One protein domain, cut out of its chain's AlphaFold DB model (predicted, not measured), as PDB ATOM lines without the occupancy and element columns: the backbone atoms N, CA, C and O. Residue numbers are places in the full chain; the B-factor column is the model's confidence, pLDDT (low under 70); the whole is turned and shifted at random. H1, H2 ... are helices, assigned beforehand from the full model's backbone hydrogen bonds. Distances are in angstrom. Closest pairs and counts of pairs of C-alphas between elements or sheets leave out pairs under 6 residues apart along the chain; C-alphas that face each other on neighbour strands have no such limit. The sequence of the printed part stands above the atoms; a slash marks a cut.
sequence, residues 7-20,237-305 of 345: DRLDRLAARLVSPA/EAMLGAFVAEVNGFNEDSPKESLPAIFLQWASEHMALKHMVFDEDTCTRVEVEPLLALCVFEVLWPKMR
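Overview. This is residues 7 to 20 and 237 to 305 of the 345 residues of the protein "Hypothetical protein" of Brandtodinium nutricula (UniProt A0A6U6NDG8). H2 and H5 make the middle of a short, helical body, standing at about a right angle to each other. H1 and the small H6 lie at one end of the longest axis, and H3 and H4 at the other, with residues 278 to 289 returning from there to H5. The printed part has 83 residues with six named helices, H1 to H6 in order, and no named strand; its class is all helix. It is compact, with a radius of gyration of the C-alphas of 13.4 A, and only just elongated, spanning 36 by 24 by 23 A.

Along the chain. H1 is residues 7 to 16, 14.3 A long, from C-alpha 7 at (-55.973, 103.336, 132.661). H2 is residues 237 to 248, 16.2 A, and H3 residues 259 to 270, 15.8 A. H4 is residues 274 to 277, 6.3 A. H5 is residues 290 to 300, 15.5 A. H6 is residues 302 to 305, 6.0 A, ending at C-alpha 305 at (-59.088, 93.437, 126.988).

Arrangement. H1 and H6 only just touch, with 3 pairs of C-alphas within 8 A, the closest being Arg 11 and Met 304 at 6.6 A. H1 and H5 are close but not clearly touching, the C-alphas of Leu 12 and Glu 298 being closest at 7.2 A. H2 touches H5 with residues 240 to 244 alone, about perpendicular at 84 degrees; the closest C-alphas, Leu 240 and Ala 293, are 6.4 A apart. H2 touches H3 with residues 246 to 248 alone, about perpendicular at 86 degrees; the closest C-alphas, Val 247 and Pro 260, are 4.3 A apart. H3 touches H4 with residues 264 to 268 alone, closest at the C-alphas of Ser 268 and Lys 274, 6.3 A. H1 and H3 are apart. In H1, H2, H3 and H5 every O i to N i+4 pair is within hydrogen-bond range; H4 and H6 are too short for such a pair.

Size, cuts and confidence. The C-alphas farthest apart, those of Pro 19 and Thr 282, are 41.4 A apart. Residues 21 to 236 are not printed, and C-alphas 20 and 237 are 19.6 A apart across the cut. The link from H4 to H5 is long, with 12 residues. Confidence is low, with pLDDT under 70, at residues 303 to 305.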
ATOM      1  N   ASP A   7     -55.578 104.702 132.341       92.69
ATOM      2  CA  ASP A   7     -55.973 103.336 132.661       92.69
ATOM      3  C   ASP A   7     -55.516 102.346 131.572       92.69
ATOM      4  O   ASP A   7     -55.196 101.194 131.877       92.69
ATOM      5  N   ARG A   8     -55.489 102.755 130.293       93.44
ATOM      6  CA  ARG A   8     -54.929 101.933 129.198       93.44
ATOM      7  C   ARG A   8     -53.422 101.779 129.346       93.44
ATOM      8  O   ARG A   8     -52.921 100.662 129.215       93.44
ATOM      9  N   LEU A   9     -52.729 102.867 129.668       94.38
ATOM     10  CA  LEU A   9     -51.288 102.854 129.903       94.38
ATOM     11  C   LEU A   9     -50.890 101.960 131.071       94.38
ATOM     12  O   LEU A   9     -50.011 101.120 130.906       94.38
ATOM     13  N   ASP A  10     -51.568 102.087 132.212       93.56
ATOM     14  CA  ASP A  10     -51.306 101.273 133.399       93.56
ATOM     15  C   ASP A  10     -51.478  99.773 133.083       93.56
ATOM     16  O   ASP A  10     -50.647  98.944 133.466       93.56
ATOM     17  N   ARG A  11     -52.526  99.408 132.326       94.25
ATOM     18  CA  ARG A  11     -52.746  98.020 131.877       94.25
ATOM     19  C   ARG A  11     -51.652  97.533 130.932       94.25
ATOM     20  O   ARG A  11     -51.191  96.399 131.081       94.25
ATOM     21  N   LEU A  12     -51.245  98.366 129.974       95.44
ATOM     22  CA  LEU A  12     -50.170  98.032 129.047       95.44
ATOM     23  C   LEU A  12     -48.845  97.858 129.789       95.44
ATOM     24  O   LEU A  12     -48.197  96.829 129.616       95.44
ATOM     25  N   ALA A  13     -48.477  98.796 130.659       96.12
ATOM     26  CA  ALA A  13     -47.266  98.722 131.466       96.12
ATOM     27  C   ALA A  13     -47.238  97.433 132.294       96.12
ATOM     28  O   ALA A  13     -46.291  96.657 132.176       96.12
ATOM     29  N   ALA A  14     -48.311  97.141 133.040       95.00
ATOM     30  CA  ALA A  14     -48.437  95.916 133.833       95.00
ATOM     31  C   ALA A  14     -48.287  94.644 132.982       95.00
ATOM     32  O   ALA A  14     -47.689  93.658 133.421       95.00
ATOM     33  N   ARG A  15     -48.809  94.655 131.749       95.56
ATOM     34  CA  ARG A  15     -48.664  93.535 130.818       95.56
ATOM     35  C   ARG A  15     -47.233  93.403 130.308       95.56
ATOM     36  O   ARG A  15     -46.707  92.288 130.303       95.56
ATOM     37  N   LEU A  16     -46.613  94.504 129.898       96.00
ATOM     38  CA  LEU A  16     -45.258  94.530 129.357       96.00
ATOM     39  C   LEU A  16     -44.237  94.071 130.392       96.00
ATOM     40  O   LEU A  16     -43.404  93.238 130.069       96.00
ATOM     41  N   VAL A  17     -44.335  94.501 131.650       96.50
ATOM     42  CA  VAL A  17     -43.425  94.068 132.736       96.50
ATOM     43  C   VAL A  17     -43.737  92.669 133.286       96.50
ATOM     44  O   VAL A  17     -43.131  92.230 134.261       96.50
ATOM     45  N   SER A  18     -44.689  91.947 132.691       95.31
ATOM     46  CA  SER A  18     -44.985  90.569 133.081       95.31
ATOM     47  C   SER A  18     -44.102  89.566 132.324       95.31
ATOM     48  O   SER A  18     -43.670  89.843 131.201       95.31
ATOM     49  N   PRO A  19     -43.900  88.346 132.859       94.44
ATOM     50  CA  PRO A  19     -43.205  87.261 132.149       94.44
ATOM     51  C   PRO A  19     -43.865  86.852 130.830       94.44
ATOM     52  O   PRO A  19     -43.271  86.159 130.017       94.44
ATOM     53  N   ALA A  20     -45.112  87.263 130.602       93.38
ATOM     54  CA  ALA A  20     -45.834  86.923 129.390       93.38
ATOM     55  C   ALA A  20     -45.434  87.772 128.169       93.38
ATOM     56  O   ALA A  20     -45.922  87.501 127.074       93.38
ATOM     57  N   GLU A 237     -44.514 105.220 128.376       96.81
ATOM     58  CA  GLU A 237     -44.686 106.355 127.465       96.81
ATOM     59  C   GLU A 237     -43.407 106.587 126.665       96.81
ATOM     60  O   GLU A 237     -43.466 106.704 125.441       96.81
ATOM     61  N   ALA A 238     -42.249 106.569 127.330       96.81
ATOM     62  CA  ALA A 238     -40.955 106.677 126.666       96.81
ATOM     63  C   ALA A 238     -40.714 105.513 125.694       96.81
ATOM     64  O   ALA A 238     -40.204 105.737 124.599       96.81
ATOM     65  N   MET A 239     -41.113 104.288 126.053       98.00
ATOM     66  CA  MET A 239     -41.001 103.127 125.162       98.00
ATOM     67  C   MET A 239     -41.889 103.268 123.917       98.00
ATOM     68  O   MET A 239     -41.436 103.019 122.799       98.00
ATOM     69  N   LEU A 240     -43.144 103.690 124.087       97.38
ATOM     70  CA  LEU A 240     -44.045 103.953 122.962       97.38
ATOM     71  C   LEU A 240     -43.550 105.127 122.105       97.38
ATOM     72  O   LEU A 240     -43.649 105.070 120.882       97.38
ATOM     73  N   GLY A 241     -42.961 106.151 122.723       96.94
ATOM     74  CA  GLY A 241     -42.295 107.249 122.026       96.94
ATOM     75  C   GLY A 241     -41.103 106.782 121.188       96.94
ATOM     76  O   GLY A 241     -40.970 107.210 120.046       96.94
ATOM     77  N   ALA A 242     -40.280 105.866 121.707       97.88
ATOM     78  CA  ALA A 242     -39.179 105.270 120.951       97.88
ATOM     79  C   ALA A 242     -39.678 104.448 119.756       97.88
ATOM     80  O   ALA A 242     -39.141 104.589 118.664       97.88
ATOM     81  N   PHE A 243     -40.745 103.659 119.930       98.12
ATOM     82  CA  PHE A 243     -41.395 102.965 118.813       98.12
ATOM     83  C   PHE A 243     -41.864 103.945 117.728       98.12
ATOM     84  O   PHE A 243     -41.576 103.741 116.553       98.12
ATOM     85  N   VAL A 244     -42.561 105.018 118.118       98.06
ATOM     86  CA  VAL A 244     -43.042 106.048 117.183       98.06
ATOM     87  C   VAL A 244     -41.880 106.703 116.439       98.06
ATOM     88  O   VAL A 244     -41.931 106.827 115.219       98.06
ATOM     89  N   ALA A 245     -40.831 107.105 117.159       97.75
ATOM     90  CA  ALA A 245     -39.666 107.751 116.565       97.75
ATOM     91  C   ALA A 245     -38.959 106.839 115.550       97.75
ATOM     92  O   ALA A 245     -38.635 107.290 114.454       97.75
ATOM     93  N   GLU A 246     -38.771 105.565 115.894       97.81
ATOM     94  CA  GLU A 246     -38.143 104.565 115.025       97.81
ATOM     95  C   GLU A 246     -38.981 104.305 113.764       97.81
ATOM     96  O   GLU A 246     -38.460 104.306 112.651       97.81
ATOM     97  N   VAL A 247     -40.300 104.137 113.913       98.06
ATOM     98  CA  VAL A 247     -41.200 103.885 112.779       98.06
ATOM     99  C   VAL A 247     -41.285 105.089 111.837       98.06
ATOM    100  O   VAL A 247     -41.209 104.924 110.620       98.06
ATOM    101  N   ASN A 248     -41.377 106.302 112.383       98.06
ATOM    102  CA  ASN A 248     -41.429 107.536 111.590       98.06
ATOM    103  C   ASN A 248     -40.077 107.879 110.941       98.06
ATOM    104  O   ASN A 248     -40.014 108.746 110.070       98.06
ATOM    105  N   GLY A 249     -38.998 107.200 111.345       97.06
ATOM    106  CA  GLY A 249     -37.682 107.277 110.717       97.06
ATOM    107  C   GLY A 249     -37.556 106.487 109.409       97.06
ATOM    108  O   GLY A 249     -36.496 106.545 108.785       97.06
ATOM    109  N   PHE A 250     -38.601 105.762 108.985       97.38
ATOM    110  CA  PHE A 250     -38.576 104.956 107.763       97.38
ATOM    111  C   PHE A 250     -38.210 105.773 106.518       97.38
ATOM    112  O   PHE A 250     -38.760 106.848 106.267       97.38
ATOM    113  N   ASN A 251     -37.312 105.220 105.708       96.19
ATOM    114  CA  ASN A 251     -36.839 105.798 104.453       96.19
ATOM    115  C   ASN A 251     -36.388 104.696 103.474       96.19
ATOM    116  O   ASN A 251     -36.452 103.507 103.785       96.19
ATOM    117  N   GLU A 252     -35.929 105.091 102.285       95.38
ATOM    118  CA  GLU A 252     -35.494 104.165 101.227       95.38
ATOM    119  C   GLU A 252     -34.276 103.303 101.597       95.38
ATOM    120  O   GLU A 252     -34.146 102.186 101.094       95.38
ATOM    121  N   ASP A 253     -33.444 103.773 102.525       93.81
ATOM    122  CA  ASP A 253     -32.256 103.066 103.010       93.81
ATOM    123  C   ASP A 253     -32.561 102.113 104.177       93.81
ATOM    124  O   ASP A 253     -31.681 101.393 104.657       93.81
ATOM    125  N   SER A 254     -33.805 102.094 104.665       92.81
ATOM    126  CA  SER A 254     -34.195 101.270 105.805       92.81
ATOM    127  C   SER A 254     -34.086  99.777 105.462       92.81
ATOM    128  O   SER A 254     -34.703  99.315 104.496       92.81
ATOM    129  N   PRO A 255     -33.358  98.968 106.259       89.50
ATOM    130  CA  PRO A 255     -33.253  97.534 106.013       89.50
ATOM    131  C   PRO A 255     -34.624  96.849 106.041       89.50
ATOM    132  O   PRO A 255     -35.499  97.220 106.822       89.50
ATOM    133  N   LYS A 256     -34.822  95.800 105.234       90.38
ATOM    134  CA  LYS A 256     -36.110  95.075 105.162       90.38
ATOM    135  C   LYS A 256     -36.511  94.437 106.494       90.38
ATOM    136  O   LYS A 256     -37.688  94.281 106.783       90.38
ATOM    137  N   GLU A 257     -35.516  94.070 107.285       88.69
ATOM    138  CA  GLU A 257     -35.633  93.480 108.613       88.69
ATOM    139  C   GLU A 257     -35.706  94.519 109.748       88.69
ATOM    140  O   GLU A 257     -35.744  94.146 110.921       88.69
ATOM    141  N   SER A 258     -35.701  95.814 109.417       92.12
ATOM    142  CA  SER A 258     -35.854  96.894 110.393       92.12
ATOM    143  C   SER A 258     -37.274  96.941 110.963       92.12
ATOM    144  O   SER A 258     -38.244  96.537 110.315       92.12
ATOM    145  N   LEU A 259     -37.408  97.482 112.176       95.81
ATOM    146  CA  LEU A 259     -38.709  97.696 112.807       95.81
ATOM    147  C   LEU A 259     -39.693  98.490 111.927       95.81
ATOM    148  O   LEU A 259     -40.818  98.009 111.783       95.81
ATOM    149  N   PRO A 260     -39.331  99.632 111.306       97.19
ATOM    150  CA  PRO A 260     -40.257 100.352 110.437       97.19
ATOM    151  C   PRO A 260     -40.733  99.517 109.241       97.19
ATOM    152  O   PRO A 260     -41.932  99.469 108.975       97.19
ATOM    153  N   ALA A 261     -39.831  98.812 108.549       96.62
ATOM    154  CA  ALA A 261     -40.196  97.999 107.386       96.62
ATOM    155  C   ALA A 261     -41.155  96.854 107.764       96.62
ATOM    156  O   ALA A 261     -42.195  96.664 107.127       96.62
ATOM    157  N   ILE A 262     -40.842  96.135 108.846       97.19
ATOM    158  CA  ILE A 262     -41.675  95.045 109.370       97.19
ATOM    159  C   ILE A 262     -43.022  95.573 109.888       97.19
ATOM    160  O   ILE A 262     -44.057  94.934 109.683       97.19
ATOM    161  N   PHE A 263     -43.044  96.754 110.513       97.81
ATOM    162  CA  PHE A 263     -44.281  97.414 110.927       97.81
ATOM    163  C   PHE A 263     -45.170  97.763 109.730       97.81
ATOM    164  O   PHE A 263     -46.361  97.465 109.767       97.81
ATOM    165  N   LEU A 264     -44.620  98.349 108.664       97.75
ATOM    166  CA  LEU A 264     -45.396  98.708 107.472       97.75
ATOM    167  C   LEU A 264     -45.955  97.476 106.759       97.75
ATOM    168  O   LEU A 264     -47.114  97.486 106.336       97.75
ATOM    169  N   GLN A 265     -45.170  96.398 106.679       97.62
ATOM    170  CA  GLN A 265     -45.666  95.120 106.179       97.62
ATOM    171  C   GLN A 265     -46.851  94.638 107.025       97.62
ATOM    172  O   GLN A 265     -47.933  94.396 106.487       97.62
ATOM    173  N   TRP A 266     -46.686  94.582 108.349       97.75
ATOM    174  CA  TRP A 266     -47.755  94.181 109.262       97.75
ATOM    175  C   TRP A 266     -48.998  95.070 109.124       97.75
ATOM    176  O   TRP A 266     -50.113  94.556 109.029       97.75
ATOM    177  N   ALA A 267     -48.825  96.391 109.052       97.75
ATOM    178  CA  ALA A 267     -49.908  97.355 108.899       97.75
ATOM    179  C   ALA A 267     -50.678  97.125 107.591       97.75
ATOM    180  O   ALA A 267     -51.910  97.155 107.586       97.75
ATOM    181  N   SER A 268     -49.977  96.823 106.496       97.25
ATOM    182  CA  SER A 268     -50.602  96.518 105.204       97.25
ATOM    183  C   SER A 268     -51.488  95.264 105.244       97.25
ATOM    184  O   SER A 268     -52.503  95.194 104.546       97.25
ATOM    185  N   GLU A 269     -51.150  94.302 106.097       97.44
ATOM    186  CA  GLU A 269     -51.871  93.037 106.240       97.44
ATOM    187  C   GLU A 269     -53.017  93.129 107.266       97.44
ATOM    188  O   GLU A 269     -54.056  92.495 107.086       97.44
ATOM    189  N   HIS A 270     -52.860  93.936 108.322       96.50
ATOM    190  CA  HIS A 270     -53.735  93.894 109.504       96.50
ATOM    191  C   HIS A 270     -54.589  95.152 109.714       96.50
ATOM    192  O   HIS A 270     -55.610  95.084 110.405       96.50
ATOM    193  N   MET A 271     -54.218  96.306 109.150       96.81
ATOM    194  CA  MET A 271     -54.979  97.546 109.328       96.81
ATOM    195  C   MET A 271     -56.054  97.711 108.248       96.81
ATOM    196  O   MET A 271     -55.780  97.701 107.045       96.81
ATOM    197  N   ALA A 272     -57.292  97.948 108.692       96.50
ATOM    198  CA  ALA A 272     -58.403  98.278 107.799       96.50
ATOM    199  C   ALA A 272     -58.185  99.632 107.096       96.50
ATOM    200  O   ALA A 272     -58.403  99.753 105.892       96.50
ATOM    201  N   LEU A 273     -57.710 100.637 107.838       95.44
ATOM    202  CA  LEU A 273     -57.438 101.986 107.344       95.44
ATOM    203  C   LEU A 273     -55.927 102.203 107.215       95.44
ATOM    204  O   LEU A 273     -55.283 102.745 108.107       95.44
ATOM    205  N   LYS A 274     -55.351 101.758 106.094       95.25
ATOM    206  CA  LYS A 274     -53.899 101.827 105.851       95.25
ATOM    207  C   LYS A 274     -53.350 103.252 105.799       95.25
ATOM    208  O   LYS A 274     -52.202 103.455 106.152       95.25
ATOM    209  N   HIS A 275     -54.156 104.232 105.390       94.25
ATOM    210  CA  HIS A 275     -53.711 105.626 105.309       94.25
ATOM    211  C   HIS A 275     -53.335 106.218 106.678       94.25
ATOM    212  O   HIS A 275     -52.588 107.179 106.720       94.25
ATOM    213  N   MET A 276     -53.782 105.617 107.791       95.25
ATOM    214  CA  MET A 276     -53.476 106.087 109.149       95.25
ATOM    215  C   MET A 276     -51.994 105.983 109.550       95.25
ATOM    216  O   MET A 276     -51.644 106.447 110.629       95.25
ATOM    217  N   VAL A 277     -51.147 105.311 108.759       97.12
ATOM    218  CA  VAL A 277     -49.692 105.270 109.009       97.12
ATOM    219  C   VAL A 277     -48.930 106.331 108.219       97.12
ATOM    220  O   VAL A 277     -47.713 106.409 108.364       97.12
ATOM    221  N   PHE A 278     -49.612 107.103 107.371       97.31
ATOM    222  CA  PHE A 278     -49.004 108.143 106.554       97.31
ATOM    223  C   PHE A 278     -49.468 109.527 106.996       97.31
ATOM    224  O   PHE A 278     -50.548 109.669 107.568       97.31
ATOM    225  N   ASP A 279     -48.656 110.535 106.694       96.12
ATOM    226  CA  ASP A 279     -49.018 111.932 106.909       96.12
ATOM    227  C   ASP A 279     -50.308 112.293 106.146       96.12
ATOM    228  O   ASP A 279     -50.493 111.901 104.988       96.12
ATOM    229  N   GLU A 280     -51.214 113.032 106.796       93.81
ATOM    230  CA  GLU A 280     -52.541 113.335 106.236       93.81
ATOM    231  C   GLU A 280     -52.467 114.233 104.992       93.81
ATOM    232  O   GLU A 280     -53.308 114.122 104.098       93.81
ATOM    233  N   ASP A 281     -51.456 115.103 104.920       94.81
ATOM    234  CA  ASP A 281     -51.347 116.136 103.889       94.81
ATOM    235  C   ASP A 281     -50.899 115.573 102.533       94.81
ATOM    236  O   ASP A 281     -51.418 115.966 101.486       94.81
ATOM    237  N   THR A 282     -49.915 114.672 102.531       93.38
ATOM    238  CA  THR A 282     -49.265 114.186 101.303       93.38
ATOM    239  C   THR A 282     -49.378 112.681 101.111       93.38
ATOM    240  O   THR A 282     -49.266 112.214  99.976       93.38
ATOM    241  N   CYS A 283     -49.615 111.917 102.181       93.06
ATOM    242  CA  CYS A 283     -49.566 110.455 102.176       93.06
ATOM    243  C   CYS A 283     -48.238 109.899 101.619       93.06
ATOM    244  O   CYS A 283     -48.222 108.831 101.001       93.06
ATOM    245  N   THR A 284     -47.129 110.628 101.788       93.00
ATOM    246  CA  THR A 284     -45.813 110.236 101.249       93.00
ATOM    247  C   THR A 284     -44.821 109.824 102.324       93.00
ATOM    248  O   THR A 284     -43.829 109.161 102.018       93.00
ATOM    249  N   ARG A 285     -45.070 110.190 103.581       96.19
ATOM    250  CA  ARG A 285     -44.178 109.939 104.711       96.19
ATOM    251  C   ARG A 285     -44.901 109.134 105.771       96.19
ATOM    252  O   ARG A 285     -46.101 109.288 105.961       96.19
ATOM    253  N   VAL A 286     -44.158 108.279 106.466       97.56
ATOM    254  CA  VAL A 286     -44.697 107.539 107.609       97.56
ATOM    255  C   VAL A 286     -44.865 108.499 108.782       97.56
ATOM    256  O   VAL A 286     -43.898 109.130 109.211       97.56
ATOM    257  N   GLU A 287     -46.085 108.595 109.300       97.81
ATOM    258  CA  GLU A 287     -46.427 109.418 110.456       97.81
ATOM    259  C   GLU A 287     -47.385 108.653 111.372       97.81
ATOM    260  O   GLU A 287     -48.606 108.695 111.261       97.81
ATOM    261  N   VAL A 288     -46.800 107.899 112.295       97.12
ATOM    262  CA  VAL A 288     -47.514 107.184 113.346       97.12
ATOM    263  C   VAL A 288     -47.615 108.072 114.576       97.12
ATOM    264  O   VAL A 288     -46.616 108.540 115.121       97.12
ATOM    265  N   GLU A 289     -48.836 108.254 115.065       96.00
ATOM    266  CA  GLU A 289     -49.082 108.922 116.339       96.00
ATOM    267  C   GLU A 289     -48.942 107.963 117.538       96.00
ATOM    268  O   GLU A 289     -49.222 106.762 117.426       96.00
ATOM    269  N   PRO A 290     -48.646 108.478 118.750       94.94
ATOM    270  CA  PRO A 290     -48.586 107.653 119.957       94.94
ATOM    271  C   PRO A 290     -49.872 106.870 120.263       94.94
ATOM    272  O   PRO A 290     -49.815 105.771 120.814       94.94
ATOM    273  N   LEU A 291     -51.043 107.401 119.889       95.19
ATOM    274  CA  LEU A 291     -52.310 106.695 120.085       95.19
ATOM    275  C   LEU A 291     -52.412 105.446 119.197       95.19
ATOM    276  O   LEU A 291     -52.910 104.416 119.657       95.19
ATOM    277  N   LEU A 292     -51.928 105.519 117.953       96.00
ATOM    278  CA  LEU A 292     -51.865 104.363 117.062       96.00
ATOM    279  C   LEU A 292     -50.860 103.337 117.595       96.00
ATOM    280  O   LEU A 292     -51.199 102.158 117.676       96.00
ATOM    281  N   ALA A 293     -49.687 103.779 118.056       96.75
ATOM    282  CA  ALA A 293     -48.709 102.904 118.703       96.75
ATOM    283  C   ALA A 293     -49.315 102.137 119.892       96.75
ATOM    284  O   ALA A 293     -49.232 100.910 119.947       96.75
ATOM    285  N   LEU A 294     -50.012 102.825 120.800       95.94
ATOM    286  CA  LEU A 294     -50.723 102.185 121.912       95.94
ATOM    287  C   LEU A 294     -51.716 101.114 121.419       95.94
ATOM    288  O   LEU A 294     -51.746 100.004 121.953       95.94
ATOM    289  N   CYS A 295     -52.504 101.412 120.382       95.56
ATOM    290  CA  CYS A 295     -53.442 100.453 119.792       95.56
ATOM    291  C   CYS A 295     -52.737  99.227 119.189       95.56
ATOM    292  O   CYS A 295     -53.221  98.110 119.370       95.56
ATOM    293  N   VAL A 296     -51.599  99.408 118.513       96.19
ATOM    294  CA  VAL A 296     -50.791  98.307 117.955       96.19
ATOM    295  C   VAL A 296     -50.328  97.371 119.070       96.19
ATOM    296  O   VAL A 296     -50.547  96.162 118.991       96.19
ATOM    297  N   PHE A 297     -49.778  97.920 120.157       96.19
ATOM    298  CA  PHE A 297     -49.363  97.129 121.320       96.19
ATOM    299  C   PHE A 297     -50.563  96.385 121.944       96.19
ATOM    300  O   PHE A 297     -50.477  95.200 122.266       96.19
ATOM    301  N   GLU A 298     -51.725  97.027 122.065       94.62
ATOM    302  CA  GLU A 298     -52.944  96.370 122.561       94.62
ATOM    303  C   GLU A 298     -53.438  95.215 121.688       94.62
ATOM    304  O   GLU A 298     -53.928  94.215 122.222       94.62
ATOM    305  N   VAL A 299     -53.313  95.339 120.366       94.75
ATOM    306  CA  VAL A 299     -53.683  94.285 119.414       94.75
ATOM    307  C   VAL A 299     -52.735  93.093 119.527       94.75
ATOM    308  O   VAL A 299     -53.199  91.954 119.550       94.75
ATOM    309  N   LEU A 300     -51.429  93.340 119.653       93.81
ATOM    310  CA  LEU A 300     -50.418  92.281 119.727       93.81
ATOM    311  C   LEU A 300     -50.427  91.530 121.069       93.81
ATOM    312  O   LEU A 300     -50.050  90.359 121.127       93.81
ATOM    313  N   TRP A 301     -50.934  92.146 122.144       91.31
ATOM    314  CA  TRP A 301     -51.106  91.490 123.447       91.31
ATOM    315  C   TRP A 301     -52.563  91.540 123.949       91.31
ATOM    316  O   TRP A 301     -52.866  92.165 124.971       91.31
ATOM    317  N   PRO A 302     -53.479  90.783 123.309       73.50
ATOM    318  CA  PRO A 302     -54.933  90.935 123.454       73.50
ATOM    319  C   PRO A 302     -55.490  90.570 124.838       73.50
ATOM    320  O   PRO A 302     -56.606  90.969 125.182       73.50
ATOM    321  N   LYS A 303     -54.711  89.886 125.693       66.56
ATOM    322  CA  LYS A 303     -55.091  89.617 127.095       66.56
ATOM    323  C   LYS A 303     -55.329  90.893 127.922       66.56
ATOM    324  O   LYS A 303     -55.880  90.802 129.012       66.56
ATOM    325  N   MET A 304     -54.997  92.077 127.401       59.69
ATOM    326  CA  MET A 304     -55.345  93.364 128.013       59.69
ATOM    327  C   MET A 304     -56.850  93.687 128.022       59.69
ATOM    328  O   MET A 304     -57.282  94.489 128.846       59.69
ATOM    329  N   ARG A 305     -57.660  93.085 127.136       56.41
ATOM    330  CA  ARG A 305     -59.088  93.437 126.988       56.41
ATOM    331  C   ARG A 305     -60.051  92.615 127.863       56.41
ATOM    332  O   ARG A 305     -61.234  92.941 127.906       56.41
TER     333      ARG A 305